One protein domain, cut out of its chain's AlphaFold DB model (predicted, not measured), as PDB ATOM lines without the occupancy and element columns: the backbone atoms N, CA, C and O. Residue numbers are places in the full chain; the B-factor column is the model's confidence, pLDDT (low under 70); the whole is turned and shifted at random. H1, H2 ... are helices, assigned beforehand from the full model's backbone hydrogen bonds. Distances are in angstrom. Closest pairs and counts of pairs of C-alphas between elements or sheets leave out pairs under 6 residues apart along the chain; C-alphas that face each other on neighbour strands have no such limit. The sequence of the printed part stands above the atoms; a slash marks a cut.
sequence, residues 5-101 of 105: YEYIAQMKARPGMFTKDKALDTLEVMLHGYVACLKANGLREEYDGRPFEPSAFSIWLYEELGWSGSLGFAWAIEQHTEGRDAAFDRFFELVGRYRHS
ATOM      1  N   TYR A   5      34.275 -10.594  -1.745       90.06
ATOM      2  CA  TYR A   5      33.416 -10.550  -2.937       90.06
ATOM      3  C   TYR A   5      33.457 -11.858  -3.727       90.06
ATOM      4  O   TYR A   5      32.437 -12.265  -4.279       90.06
ATOM      5  N   GLU A   6      34.593 -12.557  -3.750       89.88
ATOM      6  CA  GLU A   6      34.657 -13.919  -4.290       89.88
ATOM      7  C   GLU A   6      33.874 -14.907  -3.418       89.88
ATOM      8  O   GLU A   6      33.246 -15.825  -3.946       89.88
ATOM      9  N   TYR A   7      33.855 -14.714  -2.096       89.81
ATOM     10  CA  TYR A   7      33.014 -15.503  -1.194       89.81
ATOM     11  C   TYR A   7      31.519 -15.273  -1.469       89.81
ATOM     12  O   TYR A   7      30.770 -16.232  -1.660       89.81
ATOM     13  N   ILE A   8      31.100 -14.014  -1.630       92.44
ATOM     14  CA  ILE A   8      29.732 -13.657  -2.037       92.44
ATOM     15  C   ILE A   8      29.400 -14.237  -3.426       92.44
ATOM     16  O   ILE A   8      28.331 -14.811  -3.624       92.44
ATOM     17  N   ALA A   9      30.316 -14.169  -4.395       92.44
ATOM     18  CA  ALA A   9      30.102 -14.755  -5.719       92.44
ATOM     19  C   ALA A   9      29.907 -16.283  -5.658       92.44
ATOM     20  O   ALA A   9      29.078 -16.837  -6.386       92.44
ATOM     21  N   GLN A  10      30.615 -16.975  -4.760       92.81
ATOM     22  CA  GLN A  10      30.422 -18.408  -4.533       92.81
ATOM     23  C   GLN A  10      29.046 -18.727  -3.942       92.81
ATOM     24  O   GLN A  10      28.445 -19.726  -4.351       92.81
ATOM     25  N   MET A  11      28.526 -17.875  -3.051       93.25
ATOM     26  CA  MET A  11      27.163 -18.001  -2.518       93.25
ATOM     27  C   MET A  11      26.112 -17.921  -3.627       93.25
ATOM     28  O   MET A  11      25.175 -18.719  -3.631       93.25
ATOM     29  N   LYS A  12      26.303 -17.031  -4.614       94.38
ATOM     30  CA  LYS A  12      25.432 -16.960  -5.799       94.38
ATOM     31  C   LYS A  12      25.523 -18.216  -6.661       94.38
ATOM     32  O   LYS A  12      24.508 -18.723  -7.127       94.38
ATOM     33  N   ALA A  13      26.739 -18.711  -6.893       93.81
ATOM     34  CA  ALA A  13      26.976 -19.840  -7.788       93.81
ATOM     35  C   ALA A  13      26.455 -21.175  -7.228       93.81
ATOM     36  O   ALA A  13      26.115 -22.075  -7.994       93.81
ATOM     37  N   ARG A  14      26.432 -21.334  -5.900       93.06
ATOM     38  CA  ARG A  14      26.088 -22.595  -5.221       93.06
ATOM     39  C   ARG A  14      25.162 -22.353  -4.021       93.06
ATOM     40  O   ARG A  14      25.518 -22.736  -2.910       93.06
ATOM     41  N   PRO A  15      23.965 -21.767  -4.210       90.62
ATOM     42  CA  PRO A  15      23.112 -21.306  -3.111       90.62
ATOM     43  C   PRO A  15      22.804 -22.403  -2.088       90.62
ATOM     44  O   PRO A  15      22.915 -22.159  -0.892       90.62
ATOM     45  N   GLY A  16      22.529 -23.631  -2.543       91.44
ATOM     46  CA  GLY A  16      22.209 -24.762  -1.666       91.44
ATOM     47  C   GLY A  16      23.347 -25.229  -0.744       91.44
ATOM     48  O   GLY A  16      23.088 -25.994   0.175       91.44
ATOM     49  N   MET A  17      24.591 -24.784  -0.966       90.75
ATOM     50  CA  MET A  17      25.715 -25.046  -0.055       90.75
ATOM     51  C   MET A  17      25.745 -24.067   1.128       90.75
ATOM     52  O   MET A  17      26.306 -24.387   2.171       90.75
ATOM     53  N   PHE A  18      25.158 -22.881   0.961       89.00
ATOM     54  CA  PHE A  18      25.265 -21.775   1.913       89.00
ATOM     55  C   PHE A  18      23.941 -21.498   2.619       89.00
ATOM     56  O   PHE A  18      23.916 -21.238   3.813       89.00
ATOM     57  N   THR A  19      22.826 -21.569   1.899       88.44
ATOM     58  CA  THR A  19      21.509 -21.242   2.434       88.44
ATOM     59  C   THR A  19      20.487 -22.300   2.051       88.44
ATOM     60  O   THR A  19      20.516 -22.878   0.960       88.44
ATOM     61  N   LYS A  20      19.556 -22.550   2.967       86.62
ATOM     62  CA  LYS A  20      18.382 -23.368   2.701       86.62
ATOM     63  C   LYS A  20      17.317 -22.485   2.051       86.62
ATOM     64  O   LYS A  20      17.006 -21.415   2.563       86.62
ATOM     65  N   ASP A  21      16.768 -22.931   0.923       86.19
ATOM     66  CA  ASP A  21      15.675 -22.243   0.218       86.19
ATOM     67  C   ASP A  21      15.972 -20.769  -0.135       86.19
ATOM     68  O   ASP A  21      15.049 -19.960  -0.187       86.19
ATOM     69  N   LYS A  22      17.243 -20.402  -0.380       89.75
ATOM     70  CA  LYS A  22      17.659 -19.023  -0.713       89.75
ATOM     71  C   LYS A  22      17.283 -17.977   0.359       89.75
ATOM     72  O   LYS A  22      17.036 -16.817   0.042       89.75
ATOM     73  N   ALA A  23      17.244 -18.374   1.628       91.69
ATOM     74  CA  ALA A  23      16.989 -17.474   2.749       91.69
ATOM     75  C   ALA A  23      18.125 -16.441   2.910       91.69
ATOM     76  O   ALA A  23      19.295 -16.820   3.063       91.69
ATOM     77  N   LEU A  24      17.783 -15.146   2.840       94.75
ATOM     78  CA  LEU A  24      18.749 -14.044   2.913       94.75
ATOM     79  C   LEU A  24      19.261 -13.797   4.334       94.75
ATOM     80  O   LEU A  24      20.422 -13.425   4.488       94.75
ATOM     81  N   ASP A  25      18.453 -14.059   5.363       94.56
ATOM     82  CA  ASP A  25      18.876 -13.947   6.766       94.56
ATOM     83  C   ASP A  25      20.114 -14.812   7.047       94.56
ATOM     84  O   ASP A  25      21.065 -14.384   7.702       94.56
ATOM     85  N   THR A  26      20.152 -16.016   6.470       93.44
ATOM     86  CA  THR A  26      21.250 -16.955   6.680       93.44
ATOM     87  C   THR A  26      22.528 -16.426   6.020       93.44
ATOM     88  O   THR A  26      23.614 -16.532   6.594       93.44
ATOM     89  N   LEU A  27      22.406 -15.800   4.841       94.25
ATOM     90  CA  LEU A  27      23.519 -15.117   4.172       94.25
ATOM     91  C   LEU A  27      24.029 -13.925   4.979       94.25
ATOM     92  O   LEU A  27      25.240 -13.777   5.137       94.25
ATOM     93  N   GLU A  28      23.128 -13.112   5.523       95.81
ATOM     94  CA  GLU A  28      23.491 -11.974   6.363       95.81
ATOM     95  C   GLU A  28      24.293 -12.409   7.592       95.81
ATOM     96  O   GLU A  28      25.396 -11.900   7.814       95.81
ATOM     97  N   VAL A  29      23.825 -13.424   8.326       94.94
ATOM     98  CA  VAL A  29      24.555 -13.963   9.485       94.94
ATOM     99  C   VAL A  29      25.942 -14.479   9.090       94.94
ATOM    100  O   VAL A  29      26.927 -14.187   9.774       94.94
ATOM    101  N   MET A  30      26.055 -15.208   7.975       93.69
ATOM    102  CA  MET A  30      27.348 -15.707   7.497       93.69
ATOM    103  C   MET A  30      28.326 -14.579   7.157       93.69
ATOM    104  O   MET A  30      29.506 -14.676   7.497       93.69
ATOM    105  N   LEU A  31      27.861 -13.511   6.507       94.38
ATOM    106  CA  LEU A  31      28.710 -12.376   6.135       94.38
ATOM    107  C   LEU A  31      29.146 -11.568   7.358       94.38
ATOM    108  O   LEU A  31      30.312 -11.180   7.448       94.38
ATOM    109  N   HIS A  32      28.259 -11.392   8.339       94.44
ATOM    110  CA  HIS A  32      28.631 -10.833   9.636       94.44
ATOM    111  C   HIS A  32      29.718 -11.665  10.322       94.44
ATOM    112  O   HIS A  32      30.721 -11.104  10.760       94.44
ATOM    113  N   GLY A  33      29.559 -12.991  10.376       93.75
ATOM    114  CA  GLY A  33      30.546 -13.894  10.973       93.75
ATOM    115  C   GLY A  33      31.899 -13.872  10.258       93.75
ATOM    116  O   GLY A  33      32.941 -13.815  10.912       93.75
ATOM    117  N   TYR A  34      31.890 -13.848   8.922       92.12
ATOM    118  CA  TYR A  34      33.100 -13.747   8.107       92.12
ATOM    119  C   TYR A  34      33.887 -12.470   8.432       92.12
ATOM    120  O   TYR A  34      35.069 -12.532   8.774       92.12
ATOM    121  N   VAL A  35      33.213 -11.316   8.418       91.88
ATOM    122  CA  VAL A  35      33.831 -10.023   8.744       91.88
ATOM    123  C   VAL A  35      34.313  -9.971  10.196       91.88
ATOM    124  O   VAL A  35      35.408  -9.472  10.460       91.88
ATOM    125  N   ALA A  36      33.551 -10.520  11.147       92.62
ATOM    126  CA  ALA A  36      33.986 -10.605  12.542       92.62
ATOM    127  C   ALA A  36      35.271 -11.438  12.692       92.62
ATOM    128  O   ALA A  36      36.178 -11.032  13.419       92.62
ATOM    129  N   CYS A  37      35.375 -12.567  11.984       92.75
ATOM    130  CA  CYS A  37      36.562 -13.419  11.992       92.75
ATOM    131  C   CYS A  37      37.791 -12.688  11.434       92.75
ATOM    132  O   CYS A  37      38.855 -12.721  12.055       92.75
ATOM    133  N   LEU A  38      37.641 -11.972  10.312       91.00
ATOM    134  CA  LEU A  38      38.720 -11.154   9.752       91.00
ATOM    135  C   LEU A  38      39.216 -10.119  10.769       91.00
ATOM    136  O   LEU A  38      40.405 -10.088  11.088       91.00
ATOM    137  N   LYS A  39      38.294  -9.348  11.357       90.62
ATOM    138  CA  LYS A  39      38.613  -8.321  12.363       90.62
ATOM    139  C   LYS A  39      39.313  -8.902  13.587       90.62
ATOM    140  O   LYS A  39      40.306  -8.338  14.038       90.62
ATOM    141  N   ALA A  40      38.839 -10.038  14.100       93.94
ATOM    142  CA  ALA A  40      39.438 -10.710  15.253       93.94
ATOM    143  C   ALA A  40      40.887 -11.165  14.999       93.94
ATOM    144  O   ALA A  40      41.677 -11.240  15.936       93.94
ATOM    145  N   ASN A  41      41.245 -11.432  13.740       92.06
ATOM    146  CA  ASN A  41      42.596 -11.817  13.331       92.06
ATOM    147  C   ASN A  41      43.435 -10.633  12.811       92.06
ATOM    148  O   ASN A  41      44.538 -10.842  12.313       92.06
ATOM    149  N   GLY A  42      42.931  -9.394  12.899       89.31
ATOM    150  CA  GLY A  42      43.613  -8.210  12.362       89.31
ATOM    151  C   GLY A  42      43.741  -8.212  10.834       89.31
ATOM    152  O   GLY A  42      44.591  -7.515  10.285       89.31
ATOM    153  N   LEU A  43      42.920  -9.008  10.149       87.31
ATOM    154  CA  LEU A  43      42.883  -9.105   8.699       87.31
ATOM    155  C   LEU A  43      41.866  -8.110   8.139       87.31
ATOM    156  O   LEU A  43      40.794  -7.896   8.707       87.31
ATOM    157  N   ARG A  44      42.191  -7.537   6.983       81.38
ATOM    158  CA  ARG A  44      41.272  -6.734   6.179       81.38
ATOM    159  C   ARG A  44      41.367  -7.211   4.742       81.38
ATOM    160  O   ARG A  44      42.453  -7.231   4.170       81.38
ATOM    161  N   GLU A  45      40.232  -7.603   4.184       82.81
ATOM    162  CA  GLU A  45      40.137  -7.991   2.782       82.81
ATOM    163  C   GLU A  45      39.465  -6.877   1.995       82.81
ATOM    164  O   GLU A  45      38.398  -6.381   2.361       82.81
ATOM    165  N   GLU A  46      40.101  -6.495   0.898       75.88
ATOM    166  CA  GLU A  46      39.618  -5.464  -0.005       75.88
ATOM    167  C   GLU A  46      39.675  -6.020  -1.418       75.88
ATOM    168  O   GLU A  46      40.610  -6.740  -1.781       75.88
ATOM    169  N   TYR A  47      38.676  -5.691  -2.226       68.44
ATOM    170  CA  TYR A  47      38.702  -5.990  -3.647       68.44
ATOM    171  C   TYR A  47      38.459  -4.697  -4.403       68.44
ATOM    172  O   TYR A  47      37.472  -4.010  -4.151       68.44
ATOM    173  N   ASP A  48      39.390  -4.352  -5.292       68.38
ATOM    174  CA  ASP A  48      39.374  -3.080  -6.021       68.38
ATOM    175  C   ASP A  48      39.325  -1.846  -5.089       68.38
ATOM    176  O   ASP A  48      38.662  -0.855  -5.362       68.38
ATOM    177  N   GLY A  49      39.997  -1.930  -3.931       69.50
ATOM    178  CA  GLY A  49      40.087  -0.834  -2.958       69.50
ATOM    179  C   GLY A  49      38.861  -0.643  -2.058       69.50
ATOM    180  O   GLY A  49      38.874   0.255  -1.218       69.50
ATOM    181  N   ARG A  50      37.821  -1.485  -2.176       77.19
ATOM    182  CA  ARG A  50      36.640  -1.426  -1.303       77.19
ATOM    183  C   ARG A  50      36.520  -2.690  -0.443       77.19
ATOM    184  O   ARG A  50      36.427  -3.782  -1.003       77.19
ATOM    185  N   PRO A  51      36.472  -2.598   0.897       82.69
ATOM    186  CA  PRO A  51      36.044  -3.713   1.738       82.69
ATOM    187  C   PRO A  51      34.524  -3.910   1.634       82.69
ATOM    188  O   PRO A  51      33.785  -2.961   1.374       82.69
ATOM    189  N   PHE A  52      34.034  -5.131   1.850       88.81
ATOM    190  CA  PHE A  52      32.606  -5.345   2.096       88.81
ATOM    191  C   PHE A  52      32.366  -5.436   3.601       88.81
ATOM    192  O   PHE A  52      32.881  -6.326   4.269       88.81
ATOM    193  N   GLU A  53      31.558  -4.522   4.124       91.56
ATOM    194  CA  GLU A  53      31.159  -4.486   5.527       91.56
ATOM    195  C   GLU A  53      29.624  -4.501   5.581       91.56
ATOM    196  O   GLU A  53      29.012  -3.546   5.099       91.56
ATOM    197  N   PRO A  54      28.980  -5.529   6.171       92.50
ATOM    198  CA  PRO A  54      27.521  -5.630   6.254       92.50
ATOM    199  C   PRO A  54      26.837  -4.356   6.758       92.50
ATOM    200  O   PRO A  54      25.862  -3.895   6.175       92.50
ATOM    201  N   SER A  55      27.396  -3.723   7.794       91.81
ATOM    202  CA  SER A  55      26.861  -2.472   8.339       91.81
ATOM    203  C   SER A  55      26.971  -1.305   7.354       91.81
ATOM    204  O   SER A  55      26.033  -0.524   7.236       91.81
ATOM    205  N   ALA A  56      28.081  -1.196   6.619       92.56
ATOM    206  CA  ALA A  56      28.249  -0.158   5.603       92.56
ATOM    207  C   ALA A  56      27.341  -0.400   4.389       92.56
ATOM    208  O   ALA A  56      26.854   0.549   3.784       92.56
ATOM    209  N   PHE A  57      27.084  -1.664   4.047       94.31
ATOM    210  CA  PHE A  57      26.122  -2.026   3.012       94.31
ATOM    211  C   PHE A  57      24.691  -1.641   3.410       94.31
ATOM    212  O   PHE A  57      23.985  -1.036   2.611       94.31
ATOM    213  N   SER A  58      24.284  -1.897   4.658       95.25
ATOM    214  CA  SER A  58      22.982  -1.458   5.180       95.25
ATOM    215  C   SER A  58      22.817   0.067   5.184       95.25
ATOM    216  O   SER A  58      21.732   0.557   4.879       95.25
ATOM    217  N   ILE A  59      23.878   0.820   5.502       94.38
ATOM    218  CA  ILE A  59      23.874   2.291   5.412       94.38
ATOM    219  C   ILE A  59      23.699   2.728   3.957       94.38
ATOM    220  O   ILE A  59      22.800   3.504   3.652       94.38
ATOM    221  N   TRP A  60      24.479   2.150   3.046       95.00
ATOM    222  CA  TRP A  60      24.380   2.450   1.621       95.00
ATOM    223  C   TRP A  60      22.996   2.129   1.034       95.00
ATOM    224  O   TRP A  60      22.495   2.883   0.207       95.00
ATOM    225  N   LEU A  61      22.331   1.052   1.475       96.06
ATOM    226  CA  LEU A  61      20.950   0.755   1.060       96.06
ATOM    227  C   LEU A  61      19.975   1.864   1.467       96.06
ATOM    228  O   LEU A  61      19.057   2.188   0.710       96.06
ATOM    229  N   TYR A  62      20.176   2.452   2.643       95.69
ATOM    230  CA  TYR A  62      19.381   3.587   3.084       95.69
ATOM    231  C   TYR A  62      19.672   4.833   2.243       95.69
ATOM    232  O   TYR A  62      18.737   5.477   1.779       95.69
ATOM    233  N   GLU A  63      20.944   5.141   1.995       94.88
ATOM    234  CA  GLU A  63      21.350   6.320   1.221       94.88
ATOM    235  C   GLU A  63      20.883   6.254  -0.240       94.88
ATOM    236  O   GLU A  63      20.341   7.225  -0.763       94.88
ATOM    237  N   GLU A  64      21.024   5.098  -0.890       95.44
ATOM    238  CA  GLU A  64      20.727   4.948  -2.318       95.44
ATOM    239  C   GLU A  64      19.260   4.652  -2.624       95.44
ATOM    240  O   GLU A  64      18.780   4.962  -3.716       95.44
ATOM    241  N   LEU A  65      18.558   3.966  -1.718       95.88
ATOM    242  CA  LEU A  65      17.219   3.427  -1.983       95.88
ATOM    243  C   LEU A  65      16.178   3.855  -0.945       95.88
ATOM    244  O   LEU A  65      14.992   3.581  -1.128       95.88
ATOM    245  N   GLY A  66      16.592   4.514   0.140       96.19
ATOM    246  CA  GLY A  66      15.719   4.848   1.264       96.19
ATOM    247  C   GLY A  66      15.317   3.636   2.109       96.19
ATOM    248  O   GLY A  66      14.375   3.725   2.896       96.19
ATOM    249  N   TRP A  67      15.981   2.488   1.942       96.56
ATOM    250  CA  TRP A  67      15.607   1.243   2.614       96.56
ATOM    251  C   TRP A  67      16.261   1.161   3.990       96.56
ATOM    252  O   TRP A  67      17.485   1.150   4.109       96.56
ATOM    253  N   SER A  68      15.452   1.095   5.048       93.38
ATOM    254  CA  SER A  68      15.982   1.004   6.409       93.38
ATOM    255  C   SER A  68      16.651  -0.349   6.655       93.38
ATOM    256  O   SER A  68      15.992  -1.387   6.663       93.38
ATOM    257  N   GLY A  69      17.955  -0.322   6.934       88.94
ATOM    258  CA  GLY A  69      18.733  -1.488   7.349       88.94
ATOM    259  C   GLY A  69      18.721  -1.765   8.857       88.94
ATOM    260  O   GLY A  69      19.551  -2.538   9.325       88.94
ATOM    261  N   SER A  70      17.832  -1.140   9.647       91.12
ATOM    262  CA  SER A  70      17.802  -1.321  11.114       91.12
ATOM    263  C   SER A  70      17.520  -2.762  11.554       91.12
ATOM    264  O   SER A  70      17.940  -3.156  12.638       91.12
ATOM    265  N   LEU A  71      16.822  -3.539  10.722       93.62
ATOM    266  CA  LEU A  71      16.559  -4.969  10.932       93.62
ATOM    267  C   LEU A  71      17.499  -5.871  10.114       93.62
ATOM    268  O   LEU A  71      17.246  -7.066  10.004       93.62
ATOM    269  N   GLY A  72      18.567  -5.304   9.550       94.94
ATOM    270  CA  GLY A  72      19.459  -5.989   8.620       94.94
ATOM    271  C   GLY A  72      19.118  -5.719   7.156       94.94
ATOM    272  O   GLY A  72      17.992  -5.348   6.802       94.94
ATOM    273  N   PHE A  73      20.113  -5.893   6.287       96.62
ATOM    274  CA  PHE A  73      19.934  -5.752   4.847       96.62
ATOM    275  C   PHE A  73      19.073  -6.877   4.271       96.62
ATOM    276  O   PHE A  73      18.403  -6.650   3.266       96.62
ATOM    277  N   ALA A  74      19.061  -8.071   4.882       96.75
ATOM    278  CA  ALA A  74      18.221  -9.170   4.412       96.75
ATOM    279  C   ALA A  74      16.747  -8.778   4.508       96.75
ATOM    280  O   ALA A  74      16.035  -8.794   3.505       96.75
ATOM    281  N   TRP A  75      16.332  -8.313   5.690       96.62
ATOM    282  CA  TRP A  75      14.971  -7.842   5.919       96.62
ATOM    283  C   TRP A  75      14.612  -6.689   4.978       96.62
ATOM    284  O   TRP A  75      13.562  -6.723   4.342       96.62
ATOM    285  N   ALA A  76      15.499  -5.699   4.825       97.00
ATOM    286  CA  ALA A  76      15.270  -4.566   3.930       97.00
ATOM    287  C   ALA A  76      15.021  -5.009   2.475       97.00
ATOM    288  O   ALA A  76      14.071  -4.557   1.838       97.00
ATOM    289  N   ILE A  77      15.839  -5.925   1.952       97.31
ATOM    290  CA  ILE A  77      15.706  -6.422   0.576       97.31
ATOM    291  C   ILE A  77      14.416  -7.230   0.407       97.31
ATOM    292  O   ILE A  77      13.721  -7.051  -0.594       97.31
ATOM    293  N   GLU A  78      14.074  -8.086   1.371       96.31
ATOM    294  CA  GLU A  78      12.854  -8.902   1.332       96.31
ATOM    295  C   GLU A  78      11.576  -8.058   1.405       96.31
ATOM    296  O   GLU A  78      10.596  -8.385   0.742       96.31
ATOM    297  N   GLN A  79      11.572  -6.950   2.153       96.50
ATOM    298  CA  GLN A  79      10.416  -6.042   2.200       96.50
ATOM    299  C   GLN A  79      10.200  -5.268   0.897       96.50
ATOM    300  O   GLN A  79       9.075  -4.876   0.587       96.50
ATOM    301  N   HIS A  80      11.266  -5.037   0.133       96.56
ATOM    302  CA  HIS A  80      11.224  -4.256  -1.102       96.56
ATOM    303  C   HIS A  80      11.318  -5.109  -2.374       96.56
ATOM    304  O   HIS A  80      11.422  -4.557  -3.473       96.56
ATOM    305  N   THR A  81      11.254  -6.440  -2.254       96.25
ATOM    306  CA  THR A  81      11.316  -7.366  -3.391       96.25
ATOM    307  C   THR A  81      10.238  -8.435  -3.281       96.25
ATOM    308  O   THR A  81      10.128  -9.125  -2.271       96.25
ATOM    309  N   GLU A  82       9.446  -8.607  -4.339       94.19
ATOM    310  CA  GLU A  82       8.370  -9.595  -4.338       94.19
ATOM    311  C   GLU A  82       8.919 -11.007  -4.583       94.19
ATOM    312  O   GLU A  82       9.345 -11.359  -5.682       94.19
ATOM    313  N   GLY A  83       8.887 -11.829  -3.534       93.62
ATOM    314  CA  GLY A  83       9.276 -13.234  -3.591       93.62
ATOM    315  C   GLY A  83      10.739 -13.486  -3.226       93.62
ATOM    316  O   GLY A  83      11.647 -12.714  -3.532       93.62
ATOM    317  N   ARG A  84      10.973 -14.625  -2.571       91.44
ATOM    318  CA  ARG A  84      12.284 -14.977  -2.010       91.44
ATOM    319  C   ARG A  84      13.366 -15.170  -3.070       91.44
ATOM    320  O   ARG A  84      14.495 -14.746  -2.867       91.44
ATOM    321  N   ASP A  85      13.024 -15.799  -4.193       93.12
ATOM    322  CA  ASP A  85      13.979 -16.037  -5.281       93.12
ATOM    323  C   ASP A  85      14.482 -14.710  -5.864       93.12
ATOM    324  O   ASP A  85      15.685 -14.485  -5.973       93.12
ATOM    325  N   ALA A  86      13.551 -13.782  -6.105       95.31
ATOM    326  CA  ALA A  86      13.862 -12.440  -6.571       95.31
ATOM    327  C   ALA A  86      14.669 -11.650  -5.534       95.31
ATOM    328  O   ALA A  86      15.644 -11.008  -5.906       95.31
ATOM    329  N   ALA A  87      14.319 -11.721  -4.244       96.06
ATOM    330  CA  ALA A  87      15.083 -11.072  -3.176       96.06
ATOM    331  C   ALA A  87      16.530 -11.593  -3.118       96.06
ATOM    332  O   ALA A  87      17.478 -10.812  -3.015       96.06
ATOM    333  N   PHE A  88      16.711 -12.909  -3.259       95.88
ATOM    334  CA  PHE A  88      18.025 -13.540  -3.299       95.88
ATOM    335  C   PHE A  88      18.875 -13.022  -4.457       95.88
ATOM    336  O   PHE A  88      20.004 -12.589  -4.239       95.88
ATOM    337  N   ASP A  89      18.344 -13.006  -5.680       96.25
ATOM    338  CA  ASP A  89      19.062 -12.446  -6.826       96.25
ATOM    339  C   ASP A  89      19.313 -10.940  -6.670       96.25
ATOM    340  O   ASP A  89      20.413 -10.458  -6.967       96.25
ATOM    341  N   ARG A  90      18.340 -10.217  -6.101       97.19
ATOM    342  CA  ARG A  90      18.416  -8.778  -5.848       97.19
ATOM    343  C   ARG A  90      19.562  -8.413  -4.916       97.19
ATOM    344  O   ARG A  90      20.239  -7.417  -5.160       97.19
ATOM    345  N   PHE A  91      19.835  -9.225  -3.898       97.25
ATOM    346  CA  PHE A  91      21.000  -9.038  -3.035       97.25
ATOM    347  C   PHE A  91      22.306  -8.973  -3.840       97.25
ATOM    348  O   PHE A  91      23.084  -8.035  -3.668       97.25
ATOM    349  N   PHE A  92      22.538  -9.898  -4.773       95.88
ATOM    350  CA  PHE A  92      23.782  -9.903  -5.551       95.88
ATOM    351  C   PHE A  92      23.874  -8.735  -6.535       95.88
ATOM    352  O   PHE A  92      24.969  -8.221  -6.765       95.88
ATOM    353  N   GLU A  93      22.749  -8.293  -7.104       95.94
ATOM    354  CA  GLU A  93      22.718  -7.063  -7.904       95.94
ATOM    355  C   GLU A  93      23.122  -5.844  -7.064       95.94
ATOM    356  O   GLU A  93      23.929  -5.023  -7.500       95.94
ATOM    357  N   LEU A  94      22.588  -5.743  -5.844       96.19
ATOM    358  CA  LEU A  94      22.868  -4.650  -4.920       96.19
ATOM    359  C   LEU A  94      24.313  -4.668  -4.428       96.19
ATOM    360  O   LEU A  94      24.931  -3.612  -4.392       96.19
ATOM    361  N   VAL A  95      24.891  -5.836  -4.139       94.56
ATOM    362  CA  VAL A  95      26.328  -5.958  -3.835       94.56
ATOM    363  C   VAL A  95      27.174  -5.505  -5.026       94.56
ATOM    364  O   VAL A  95      28.170  -4.803  -4.849       94.56
ATOM    365  N   GLY A  96      26.768  -5.867  -6.246       92.50
ATOM    366  CA  GLY A  96      27.408  -5.397  -7.470       92.50
ATOM    367  C   GLY A  96      27.373  -3.874  -7.579       92.50
ATOM    368  O   GLY A  96      28.402  -3.262  -7.839       92.50
ATOM    369  N   ARG A  97      26.223  -3.244  -7.327       93.25
ATOM    370  CA  ARG A  97      26.090  -1.778  -7.318       93.25
ATOM    371  C   ARG A  97      26.908  -1.128  -6.209       93.25
ATOM    372  O   ARG A  97      27.696  -0.240  -6.506       93.25
ATOM    373  N   TYR A  98      26.783  -1.626  -4.979       91.81
ATOM    374  CA  TYR A  98      27.551  -1.179  -3.820       91.81
ATOM    375  C   TYR A  98      29.037  -1.165  -4.129       91.81
ATOM    376  O   TYR A  98      29.702  -0.179  -3.864       91.81
ATOM    377  N   ARG A  99      29.558  -2.218  -4.762       88.31
ATOM    378  CA  ARG A  99      30.969  -2.282  -5.139       88.31
ATOM    379  C   ARG A  99      31.408  -1.126  -6.050       88.31
ATOM    380  O   ARG A  99      32.532  -0.663  -5.899       88.31
ATOM    381  N   HIS A 100      30.552  -0.678  -6.968       86.94
ATOM    382  CA  HIS A 100      30.880   0.345  -7.970       86.94
ATOM    383  C   HIS A 100      30.446   1.770  -7.590       86.94
ATOM    384  O   HIS A 100      30.813   2.708  -8.294       86.94
ATOM    385  N   SER A 101      29.672   1.968  -6.520       82.38
ATOM    386  CA  SER A 101      29.378   3.313  -6.013       82.38
ATOM    387  C   SER A 101      30.684   3.965  -5.534       82.38
ATOM    388  O   SER A 101      31.428   3.341  -4.790       82.38
TER     389      SER A 101
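What this domain is: This is residues 5 to 101 of the 105 residues of an uncharacterized protein of Labrenzia sp. VG12 (UniProt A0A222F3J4). Two long helices, H3 and H6, make opposite walls of a compact helical cluster; H4 and H5 close one side, H1 and short H2 the other. Residues 37 to 42, of which 37 to 40 belong to H3, stick out. The printed part has 97 residues, with six named helices, H1 to H6 in order, and no named strand: all helix, radius of gyration of the C-alphas 12.9 A, spans 38 by 32 by 23 A.

Where its parts are: H3, residues 24 to 40, runs 24.3 A from C-alpha 24 at (18.749, -14.044, 2.913). H6, residues 84 to 100, runs 24.8 A to C-alpha 100 at (30.880, 0.345, -7.970). H1 is residues 5 to 13, H2 15 to 18, H4 54 to 65, H5 73 to 79.

How they stand to each other: H3, with residues 24 to 28 alone, touches H5, closest C-alphas Leu 24 and Ala 74, 5.1 A. H4 touches H5, closest C-alphas Ser 58 and Phe 73, 5.3 A. H6, with residues 89 to 92 alone, touches H1, closest C-alphas Lys 12 and Phe 92, 7.3 A; shallow tilt of 25 degrees, opposite ways. H2 is apart from H6. O i to N i+4 pairs are within hydrogen-bond range throughout H1, H3, H4 and H5, and 12 of 13 in H6; H2 is too short.

The domain as a whole: The printed part has no cut. The H3 to H4 link is long; residues 47 to 49 are under pLDDT 70.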